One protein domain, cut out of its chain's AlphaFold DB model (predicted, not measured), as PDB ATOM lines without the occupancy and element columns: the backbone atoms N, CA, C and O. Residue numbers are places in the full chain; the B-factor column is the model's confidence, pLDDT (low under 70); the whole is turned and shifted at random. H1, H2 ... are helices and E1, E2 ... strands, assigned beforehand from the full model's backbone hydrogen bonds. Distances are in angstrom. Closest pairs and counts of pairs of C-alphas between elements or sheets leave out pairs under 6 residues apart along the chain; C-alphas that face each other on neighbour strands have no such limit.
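What this domain is: This is residues 50 to 130 of the 330 residues of an uncharacterized protein of Carpinus fangiana (UniProt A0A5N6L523). A strongly twisted three-stranded sheet, mostly the long hairpin of E2 and E3 with short E1 along one edge, stands at one end, and two small helices, H1 and H2, lie far from it at the other. Two stretches, residues 56 to 71 and residues 90 to 97, run between them and leave a wide open loop, while H3 sits by the sheet where E3 ends. The printed part has 81 residues, in the order E1 H1 H2 E2 E3 H3, of the class mixed, helices and strands. The sheet's order is E1 - E2 - E3, antiparallel. It is only just loose, close to extended, with a radius of gyration of the C-alphas of 17.3 A and spans of 48 by 33 by 21 A.

How they stand to each other: Edge strand E1, residues 52 to 55, is antiparallel to inner strand E2, residues 98 to 106, at 138 degrees, with N 54 and O 103 within hydrogen-bond range at 2.8 A. E2 and E3, residues 109 to 117, form a hairpin at 154 degrees, with N 100 and O 115 at 2.8 A. E2 bends by 60 degrees at residue 103 and E3 by 58 degrees at residue 112. Residues 60 to 61 also pair, antiparallel, with residues 98 to 99 of E2. H3, residues 119 to 129, only grazes the sheet with its residues 119 to 122; the closest C-alphas of E2 and H3 are those of Tyr 98 and His 119, 6.5 A apart. H1, residues 72 to 80, and H2, residues 84 to 89, are close but not clearly touching, with the C-alphas of Leu 80 and Leu 87 closest at 6.8 A. Neither is on the sheet. Each O i to N i+4 pair is within hydrogen-bond range in H1 and H3, and 1 of 2 in H2.

Where its parts are: E1 begins at C-alpha 52 (26.540, -2.943, 52.066). H1 is 12.3 A long, E2 22.6 A, E3 22.9 A, and H3 15.1 A, ending at C-alpha 129 (45.339, 2.942, 59.269).

The domain as a whole: The farthest C-alphas, those of Asp 85 and Asp 108, are 51.6 A apart. The printed part has no cut, and the link E1 to H1 is long. The pLDDT is under 70 at 19 residues, among them 64 to 67 and 86 to 96.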
ATOM      1  N   ASP A  50      19.912  -0.577  51.720       61.50
ATOM      2  CA  ASP A  50      20.405  -1.963  51.886       61.50
ATOM      3  C   ASP A  50      21.765  -2.274  51.218       61.50
ATOM      4  O   ASP A  50      22.300  -3.382  51.336       61.50
ATOM      5  N   GLN A  51      22.407  -1.304  50.553       77.12
ATOM      6  CA  GLN A  51      23.692  -1.546  49.883       77.12
ATOM      7  C   GLN A  51      24.865  -1.580  50.883       77.12
ATOM      8  O   GLN A  51      25.395  -0.551  51.309       77.12
ATOM      9  N   VAL A  52      25.362  -2.779  51.199       85.19
ATOM     10  CA  VAL A  52      26.540  -2.943  52.066       85.19
ATOM     11  C   VAL A  52      27.825  -2.800  51.253       85.19
ATOM     12  O   VAL A  52      28.158  -3.650  50.425       85.19
ATOM     13  N   PHE A  53      28.594  -1.744  51.528       84.94
ATOM     14  CA  PHE A  53      29.918  -1.535  50.940       84.94
ATOM     15  C   PHE A  53      31.035  -2.077  51.843       84.94
ATOM     16  O   PHE A  53      31.314  -1.553  52.924       84.94
ATOM     17  N   LEU A  54      31.725  -3.112  51.365       86.75
ATOM     18  CA  LEU A  54      32.890  -3.704  52.007       86.75
ATOM     19  C   LEU A  54      34.169  -3.202  51.332       86.75
ATOM     20  O   LEU A  54      34.489  -3.591  50.204       86.75
ATOM     21  N   PRO A  55      34.948  -2.347  52.002       85.38
ATOM     22  CA  PRO A  55      36.152  -1.819  51.401       85.38
ATOM     23  C   PRO A  55      37.242  -2.881  51.295       85.38
ATOM     24  O   PRO A  55      37.569  -3.553  52.270       85.38
ATOM     25  N   LEU A  56      37.873  -2.967  50.127       86.06
ATOM     26  CA  LEU A  56      38.920  -3.955  49.872       86.06
ATOM     27  C   LEU A  56      40.334  -3.393  50.048       86.06
ATOM     28  O   LEU A  56      41.239  -4.108  50.473       86.06
ATOM     29  N   TRP A  57      40.544  -2.116  49.708       83.00
ATOM     30  CA  TRP A  57      41.888  -1.538  49.611       83.00
ATOM     31  C   TRP A  57      41.956  -0.102  50.141       83.00
ATOM     32  O   TRP A  57      40.945   0.537  50.455       83.00
ATOM     33  N   TRP A  58      43.183   0.425  50.204       85.19
ATOM     34  CA  TRP A  58      43.439   1.834  50.495       85.19
ATOM     35  C   TRP A  58      42.879   2.742  49.388       85.19
ATOM     36  O   TRP A  58      43.017   2.406  48.206       85.19
ATOM     37  N   PRO A  59      42.294   3.905  49.732       85.75
ATOM     38  CA  PRO A  59      41.857   4.861  48.736       85.75
ATOM     39  C   PRO A  59      43.042   5.407  47.966       85.75
ATOM     40  O   PRO A  59      44.143   5.588  48.498       85.75
ATOM     41  N   ARG A  60      42.780   5.720  46.709       84.19
ATOM     42  CA  ARG A  60      43.735   6.344  45.807       84.19
ATOM     43  C   ARG A  60      43.199   7.712  45.411       84.19
ATOM     44  O   ARG A  60      41.992   7.943  45.432       84.19
ATOM     45  N   LYS A  61      44.105   8.636  45.090       81.19
ATOM     46  CA  LYS A  61      43.709   9.915  44.493       81.19
ATOM     47  C   LYS A  61      43.009   9.605  43.183       81.19
ATOM     48  O   LYS A  61      43.574   8.866  42.375       81.19
ATOM     49  N   LEU A  62      41.807  10.138  43.002       78.69
ATOM     50  CA  LEU A  62      41.117  10.002  41.734       78.69
ATOM     51  C   LEU A  62      41.970  10.727  40.684       78.69
ATOM     52  O   LEU A  62      42.273  11.910  40.877       78.69
ATOM     53  N   PRO A  63      42.450  10.044  39.629       70.75
ATOM     54  CA  PRO A  63      43.106  10.745  38.538       70.75
ATOM     55  C   PRO A  63      42.105  11.757  37.986       70.75
ATOM     56  O   PRO A  63      41.008  11.369  37.583       70.75
ATOM     57  N   LEU A  64      42.457  13.049  38.019       62.84
ATOM     58  CA  LEU A  64      41.622  14.086  37.420       62.84
ATOM     59  C   LEU A  64      41.406  13.699  35.960       62.84
ATOM     60  O   LEU A  64      42.362  13.664  35.180       62.84
ATOM     61  N   GLN A  65      40.165  13.378  35.602       66.94
ATOM     62  CA  GLN A  65      39.830  13.223  34.201       66.94
ATOM     63  C   GLN A  65      39.999  14.596  33.542       66.94
ATOM     64  O   GLN A  65      39.583  15.605  34.120       66.94
ATOM     65  N   PRO A  66      40.659  14.674  32.374       64.44
ATOM     66  CA  PRO A  66      40.731  15.927  31.646       64.44
ATOM     67  C   PRO A  66      39.303  16.371  31.327       64.44
ATOM     68  O   PRO A  66      38.534  15.602  30.751       64.44
ATOM     69  N   PHE A  67      38.949  17.594  31.723       61.56
ATOM     70  CA  PHE A  67      37.632  18.152  31.441       61.56
ATOM     71  C   PHE A  67      37.342  18.073  29.942       61.56
ATOM     72  O   PHE A  67      38.102  18.585  29.113       61.56
ATOM     73  N   THR A  68      36.234  17.433  29.585       71.44
ATOM     74  CA  THR A  68      35.720  17.477  28.216       71.44
ATOM     75  C   THR A  68      35.006  18.803  27.978       71.44
ATOM     76  O   THR A  68      34.353  19.331  28.874       71.44
ATOM     77  N   SER A  69      35.069  19.343  26.758       65.62
ATOM     78  CA  SER A  69      34.421  20.621  26.413       65.62
ATOM     79  C   SER A  69      32.895  20.626  26.590       65.62
ATOM     80  O   SER A  69      32.282  21.691  26.626       65.62
ATOM     81  N   SER A  70      32.281  19.446  26.674       74.75
ATOM     82  CA  SER A  70      30.853  19.236  26.920       74.75
ATOM     83  C   SER A  70      30.465  19.228  28.401       74.75
ATOM     84  O   SER A  70      29.275  19.209  28.691       74.75
ATOM     85  N   ASP A  71      31.427  19.229  29.327       77.00
ATOM     86  CA  ASP A  71      31.143  19.143  30.759       77.00
ATOM     87  C   ASP A  71      30.513  20.462  31.263       77.00
ATOM     88  O   ASP A  71      31.085  21.535  31.031       77.00
ATOM     89  N   PRO A  72      29.342  20.430  31.926       74.81
ATOM     90  CA  PRO A  72      28.687  21.634  32.440       74.81
ATOM     91  C   PRO A  72      29.587  22.423  33.401       74.81
ATOM     92  O   PRO A  72      29.626  23.653  33.328       74.81
ATOM     93  N   THR A  73      30.396  21.736  34.215       68.88
ATOM     94  CA  THR A  73      31.342  22.382  35.141       68.88
ATOM     95  C   THR A  73      32.454  23.123  34.394       68.88
ATOM     96  O   THR A  73      32.850  24.227  34.775       68.88
ATOM     97  N   TRP A  74      32.913  22.576  33.263       72.69
ATOM     98  CA  TRP A  74      33.900  23.222  32.400       72.69
ATOM     99  C   TRP A  74      33.326  24.439  31.676       72.69
ATOM    100  O   TRP A  74      34.023  25.436  31.494       72.69
ATOM    101  N   GLN A  75      32.054  24.402  31.277       80.81
ATOM    102  CA  GLN A  75      31.398  25.559  30.668       80.81
ATOM    103  C   GLN A  75      31.221  26.704  31.664       80.81
ATOM    104  O   GLN A  75      31.405  27.868  31.302       80.81
ATOM    105  N   GLU A  76      30.893  26.392  32.915       79.19
ATOM    106  CA  GLU A  76      30.856  27.377  33.995       79.19
ATOM    107  C   GLU A  76      32.241  27.935  34.286       79.19
ATOM    108  O   GLU A  76      32.401  29.155  34.337       79.19
ATOM    109  N   PHE A  77      33.261  27.077  34.349       73.50
ATOM    110  CA  PHE A  77      34.645  27.516  34.467       73.50
ATOM    111  C   PHE A  77      35.060  28.407  33.291       73.50
ATOM    112  O   PHE A  77      35.644  29.454  33.515       73.50
ATOM    113  N   ALA A  78      34.714  28.070  32.046       80.00
ATOM    114  CA  ALA A  78      35.040  28.866  30.861       80.00
ATOM    115  C   ALA A  78      34.305  30.222  30.815       80.00
ATOM    116  O   ALA A  78      34.769  31.174  30.176       80.00
ATOM    117  N   LYS A  79      33.143  30.324  31.473       85.31
ATOM    118  CA  LYS A  79      32.434  31.595  31.690       85.31
ATOM    119  C   LYS A  79      33.103  32.398  32.806       85.31
ATOM    120  O   LYS A  79      33.399  33.571  32.600       85.31
ATOM    121  N   LEU A  80      33.402  31.755  33.935       77.12
ATOM    122  CA  LEU A  80      34.095  32.345  35.081       77.12
ATOM    123  C   LEU A  80      35.520  32.787  34.718       77.12
ATOM    124  O   LEU A  80      35.988  33.816  35.193       77.12
ATOM    125  N   SER A  81      36.188  32.067  33.811       75.06
ATOM    126  CA  SER A  81      37.571  32.317  33.407       75.06
ATOM    127  C   SER A  81      37.761  33.625  32.655       75.06
ATOM    128  O   SER A  81      38.866  34.162  32.588       75.06
ATOM    129  N   LYS A  82      36.679  34.138  32.064       85.75
ATOM    130  CA  LYS A  82      36.656  35.437  31.390       85.75
ATOM    131  C   LYS A  82      36.572  36.595  32.384       85.75
ATOM    132  O   LYS A  82      36.939  37.712  32.028       85.75
ATOM    133  N   ASP A  83      36.139  36.326  33.612       84.81
ATOM    134  CA  ASP A  83      35.859  37.322  34.638       84.81
ATOM    135  C   ASP A  83      37.036  37.399  35.629       84.81
ATOM    136  O   ASP A  83      37.095  36.693  36.638       84.81
ATOM    137  N   LYS A  84      38.043  38.222  35.297       74.25
ATOM    138  CA  LYS A  84      39.337  38.282  36.012       74.25
ATOM    139  C   LYS A  84      39.206  38.615  37.501       74.25
ATOM    140  O   LYS A  84      39.989  38.100  38.298       74.25
ATOM    141  N   ASP A  85      38.220  39.429  37.868       78.31
ATOM    142  CA  ASP A  85      37.994  39.846  39.255       78.31
ATOM    143  C   ASP A  85      37.407  38.705  40.097       78.31
ATOM    144  O   ASP A  85      37.814  38.490  41.238       78.31
ATOM    145  N   ARG A  86      36.524  37.889  39.507       68.12
ATOM    146  CA  ARG A  86      36.018  36.664  40.144       68.12
ATOM    147  C   ARG A  86      37.072  35.565  40.188       68.12
ATOM    148  O   ARG A  86      37.131  34.813  41.154       68.12
ATOM    149  N   LEU A  87      37.951  35.505  39.191       64.31
ATOM    150  CA  LEU A  87      39.054  34.546  39.169       64.31
ATOM    151  C   LEU A  87      40.067  34.778  40.294       64.31
ATOM    152  O   LEU A  87      40.622  33.826  40.836       64.31
ATOM    153  N   ALA A  88      40.310  36.045  40.642       66.94
ATOM    154  CA  ALA A  88      41.165  36.405  41.767       66.94
ATOM    155  C   ALA A  88      40.562  35.961  43.112       66.94
ATOM    156  O   ALA A  88      41.316  35.644  44.029       66.94
ATOM    157  N   ALA A  89      39.230  35.888  43.203       67.25
ATOM    158  CA  ALA A  89      38.507  35.420  44.382       67.25
ATOM    159  C   ALA A  89      38.433  33.883  44.500       67.25
ATOM    160  O   ALA A  89      38.306  33.374  45.606       67.25
ATOM    161  N   VAL A  90      38.538  33.136  43.392       63.19
ATOM    162  CA  VAL A  90      38.369  31.661  43.340       63.19
ATOM    163  C   VAL A  90      39.717  30.938  43.190       63.19
ATOM    164  O   VAL A  90      39.825  29.873  42.595       63.19
ATOM    165  N   LYS A  91      40.802  31.512  43.713       56.94
ATOM    166  CA  LYS A  91      42.158  30.971  43.515       56.94
ATOM    167  C   LYS A  91      42.468  29.679  44.293       56.94
ATOM    168  O   LYS A  91      43.603  29.207  44.224       56.94
ATOM    169  N   ASP A  92      41.481  29.098  44.964       58.41
ATOM    170  CA  ASP A  92      41.598  27.825  45.665       58.41
ATOM    171  C   ASP A  92      41.142  26.684  44.753       58.41
ATOM    172  O   ASP A  92      39.981  26.583  44.359       58.41
ATOM    173  N   ALA A  93      42.089  25.824  44.373       55.50
ATOM    174  CA  ALA A  93      41.781  24.623  43.612       55.50
ATOM    175  C   ALA A  93      40.804  23.731  44.405       55.50
ATOM    176  O   ALA A  93      40.967  23.600  45.624       55.50
ATOM    177  N   PRO A  94      39.822  23.086  43.746       62.38
ATOM    178  CA  PRO A  94      38.925  22.167  44.427       62.38
ATOM    179  C   PRO A  94      39.741  21.059  45.114       62.38
ATOM    180  O   PRO A  94      40.728  20.578  44.538       62.38
ATOM    181  N   PRO A  95      39.363  20.653  46.340       63.94
ATOM    182  CA  PRO A  95      40.069  19.607  47.058       63.94
ATOM    183  C   PRO A  95      40.174  18.340  46.199       63.94
ATOM    184  O   PRO A  95      39.209  17.982  45.519       63.94
ATOM    185  N   PRO A  96      41.316  17.633  46.218       67.31
ATOM    186  CA  PRO A  96      41.443  16.377  45.498       67.31
ATOM    187  C   PRO A  96      40.392  15.387  46.010       67.31
ATOM    188  O   PRO A  96      40.304  15.138  47.214       67.31
ATOM    189  N   SER A  97      39.610  14.810  45.101       78.56
ATOM    190  CA  SER A  97      38.707  13.707  45.417       78.56
ATOM    191  C   SER A  97      39.490  12.392  45.488       78.56
ATOM    192  O   SER A  97      40.484  12.173  44.784       78.56
ATOM    193  N   TYR A  98      39.070  11.511  46.392       84.06
ATOM    194  CA  TYR A  98      39.670  10.194  46.575       84.06
ATOM    195  C   TYR A  98      38.645   9.141  46.194       84.06
ATOM    196  O   TYR A  98      37.450   9.346  46.362       84.06
ATOM    197  N   VAL A  99      39.109   8.005  45.687       88.00
ATOM    198  CA  VAL A  99      38.245   6.864  45.394       88.00
ATOM    199  C   VAL A  99      38.741   5.652  46.152       88.00
ATOM    200  O   VAL A  99      39.943   5.366  46.199       88.00
ATOM    201  N   ARG A 100      37.799   4.950  46.777       88.25
ATOM    202  CA  ARG A 100      38.041   3.726  47.523       88.25
ATOM    203  C   ARG A 100      37.432   2.542  46.769       88.25
ATOM    204  O   ARG A 100      36.214   2.464  46.667       88.25
ATOM    205  N   PRO A 101      38.256   1.610  46.273       88.69
ATOM    206  CA  PRO A 101      37.748   0.386  45.678       88.69
ATOM    207  C   PRO A 101      37.255  -0.577  46.764       88.69
ATOM    208  O   PRO A 101      37.923  -0.794  47.785       88.69
ATOM    209  N   GLY A 102      36.094  -1.174  46.533       90.19
ATOM    210  CA  GLY A 102      35.460  -2.130  47.427       90.19
ATOM    211  C   GLY A 102      34.513  -3.065  46.694       90.19
ATOM    212  O   GLY A 102      34.466  -3.109  45.467       90.19
ATOM    213  N   ILE A 103      33.812  -3.866  47.477       89.31
ATOM    214  CA  ILE A 103      32.751  -4.747  47.019       89.31
ATOM    215  C   ILE A 103      31.457  -4.178  47.572       89.31
ATOM    216  O   ILE A 103      31.327  -4.055  48.786       89.31
ATOM    217  N   SER A 104      30.503  -3.859  46.710       86.44
ATOM    218  CA  SER A 104      29.132  -3.615  47.144       86.44
ATOM    219  C   SER A 104      28.310  -4.877  46.957       86.44
ATOM    220  O   SER A 104      28.289  -5.449  45.863       86.44
ATOM    221  N   VAL A 105      27.631  -5.285  48.020       88.50
ATOM    222  CA  VAL A 105      26.578  -6.294  47.960       88.50
ATOM    223  C   VAL A 105      25.276  -5.552  47.687       88.50
ATOM    224  O   VAL A 105      24.912  -4.653  48.440       88.50
ATOM    225  N   ILE A 106      24.650  -5.879  46.565       86.38
ATOM    226  CA  ILE A 106      23.328  -5.413  46.147       86.38
ATOM    227  C   ILE A 106      22.428  -6.655  46.161       86.38
ATOM    228  O   ILE A 106      22.935  -7.774  46.032       86.38
ATOM    229  N   ASP A 107      21.114  -6.490  46.294       84.75
ATOM    230  CA  ASP A 107      20.169  -7.617  46.309       84.75
ATOM    231  C   ASP A 107      20.291  -8.535  45.082       84.75
ATOM    232  O   ASP A 107      20.077  -9.743  45.181       84.75
ATOM    233  N   ASP A 108      20.723  -7.983  43.945       83.88
ATOM    234  CA  ASP A 108      20.905  -8.710  42.685       83.88
ATOM    235  C   ASP A 108      22.346  -9.226  42.461       83.88
ATOM    236  O   ASP A 108      22.671  -9.808  41.426       83.88
ATOM    237  N   GLY A 109      23.249  -9.046  43.436       84.88
ATOM    238  CA  GLY A 109      24.570  -9.673  43.409       84.88
ATOM    239  C   GLY A 109      25.723  -8.874  44.013       84.88
ATOM    240  O   GLY A 109      25.585  -7.818  44.626       84.88
ATOM    241  N   ILE A 110      26.924  -9.427  43.838       86.50
ATOM    242  CA  ILE A 110      28.179  -8.878  44.359       86.50
ATOM    243  C   ILE A 110      28.909  -8.158  43.221       86.50
ATOM    244  O   ILE A 110      29.320  -8.798  42.252       86.50
ATOM    245  N   ALA A 111      29.127  -6.849  43.358       89.06
ATOM    246  CA  ALA A 111      29.840  -6.040  42.371       89.06
ATOM    247  C   ALA A 111      31.094  -5.386  42.970       89.06
ATOM    248  O   ALA A 111      31.086  -4.908  44.104       89.06
ATOM    249  N   LEU A 112      32.183  -5.339  42.194       87.00
ATOM    250  CA  LEU A 112      33.345  -4.508  42.514       87.00
ATOM    251  C   LEU A 112      32.996  -3.058  42.183       87.00
ATOM    252  O   LEU A 112      32.804  -2.722  41.016       87.00
ATOM    253  N   THR A 113      32.915  -2.214  43.203       86.38
ATOM    254  CA  THR A 113      32.510  -0.814  43.069       86.38
ATOM    255  C   THR A 113      33.546   0.126  43.662       86.38
ATOM    256  O   THR A 113      34.381  -0.232  44.496       86.38
ATOM    257  N   GLU A 114      33.525   1.356  43.173       89.25
ATOM    258  CA  GLU A 114      34.431   2.418  43.576       89.25
ATOM    259  C   GLU A 114      33.622   3.520  44.258       89.25
ATOM    260  O   GLU A 114      32.764   4.142  43.642       89.25
ATOM    261  N   GLN A 115      33.887   3.757  45.544       87.12
ATOM    262  CA  GLN A 115      33.200   4.787  46.316       87.12
ATOM    263  C   GLN A 115      34.028   6.074  46.323       87.12
ATOM    264  O   GLN A 115      35.197   6.067  46.728       87.12
ATOM    265  N   ILE A 116      33.424   7.186  45.897       83.56
ATOM    266  CA  ILE A 116      34.032   8.514  46.011       83.56
ATOM    267  C   ILE A 116      34.037   8.900  47.490       83.56
ATOM    268  O   ILE A 116      33.010   8.878  48.159       83.56
ATOM    269  N   MET A 117      35.214   9.239  47.995       81.56
ATOM    270  CA  MET A 117      35.449   9.594  49.382       81.56
ATOM    271  C   MET A 117      35.880  11.061  49.461       81.56
ATOM    272  O   MET A 117      36.811  11.468  48.747       81.56
ATOM    273  N   PRO A 118      35.248  11.864  50.333       80.50
ATOM    274  CA  PRO A 118      35.702  13.220  50.579       80.50
ATOM    275  C   PRO A 118      37.093  13.203  51.223       80.50
ATOM    276  O   PRO A 118      37.500  12.248  51.892       80.50
ATOM    277  N   HIS A 119      37.850  14.282  51.025       80.00
ATOM    278  CA  HIS A 119      39.221  14.381  51.530       80.00
ATOM    279  C   HIS A 119      39.310  14.186  53.056       80.00
ATOM    280  O   HIS A 119      40.226  13.514  53.529       80.00
ATOM    281  N   SER A 120      38.334  14.700  53.808       72.88
ATOM    282  CA  SER A 120      38.235  14.552  55.265       72.88
ATOM    283  C   SER A 120      38.222  13.088  55.714       72.88
ATOM    284  O   SER A 120      38.939  12.712  56.643       72.88
ATOM    285  N   ASP A 121      37.454  12.244  55.030       81.38
ATOM    286  CA  ASP A 121      37.304  10.831  55.380       81.38
ATOM    287  C   ASP A 121      38.543  10.029  54.996       81.38
ATOM    288  O   ASP A 121      38.984   9.153  55.747       81.38
ATOM    289  N   TYR A 122      39.178  10.391  53.879       82.25
ATOM    290  CA  TYR A 122      40.476   9.842  53.502       82.25
ATOM    291  C   TYR A 122      41.533  10.112  54.579       82.25
ATOM    292  O   TYR A 122      42.263   9.200  54.974       82.25
ATOM    293  N   VAL A 123      41.606  11.352  55.071       77.19
ATOM    294  CA  VAL A 123      42.545  11.772  56.118       77.19
ATOM    295  C   VAL A 123      42.278  11.001  57.413       77.19
ATOM    296  O   VAL A 123      43.188  10.359  57.941       77.19
ATOM    297  N   ARG A 124      41.020  10.950  57.875       78.06
ATOM    298  CA  ARG A 124      40.613  10.167  59.059       78.06
ATOM    299  C   ARG A 124      41.040   8.711  58.945       78.06
ATOM    300  O   ARG A 124      41.687   8.170  59.843       78.06
ATOM    301  N   MET A 125      40.730   8.086  57.814       81.25
ATOM    302  CA  MET A 125      41.075   6.693  57.603       81.25
ATOM    303  C   MET A 125      42.586   6.482  57.526       81.25
ATOM    304  O   MET A 125      43.089   5.506  58.073       81.25
ATOM    305  N   ARG A 126      43.330   7.401  56.907       79.75
ATOM    306  CA  ARG A 126      44.792   7.345  56.866       79.75
ATOM    307  C   ARG A 126      45.401   7.400  58.269       79.75
ATOM    308  O   ARG A 126      46.332   6.642  58.537       79.75
ATOM    309  N   HIS A 127      44.873   8.235  59.164       71.19
ATOM    310  CA  HIS A 127      45.342   8.303  60.552       71.19
ATOM    311  C   HIS A 127      44.993   7.055  61.368       71.19
ATOM    312  O   HIS A 127      45.806   6.630  62.189       71.19
ATOM    313  N   LEU A 128      43.832   6.441  61.118       74.75
ATOM    314  CA  LEU A 128      43.439   5.170  61.742       74.75
ATOM    315  C   LEU A 128      44.312   4.001  61.264       74.75
ATOM    316  O   LEU A 128      44.713   3.145  62.047       74.75
ATOM    317  N   ALA A 129      44.609   3.986  59.970       74.25
ATOM    318  CA  ALA A 129      45.339   2.942  59.269       74.25
ATOM    319  C   ALA A 129      46.829   2.889  59.587       74.25
ATOM    320  O   ALA A 129      47.407   1.838  59.856       74.25
ATOM    321  N   TYR A 130      47.452   4.055  59.494       67.25
ATOM    322  CA  TYR A 130      48.860   4.258  59.731       67.25
ATOM    323  C   TYR A 130      48.959   5.430  60.684       67.25
ATOM    324  O   TYR A 130      49.152   6.568  60.242       67.25
TER     325      TYR A 130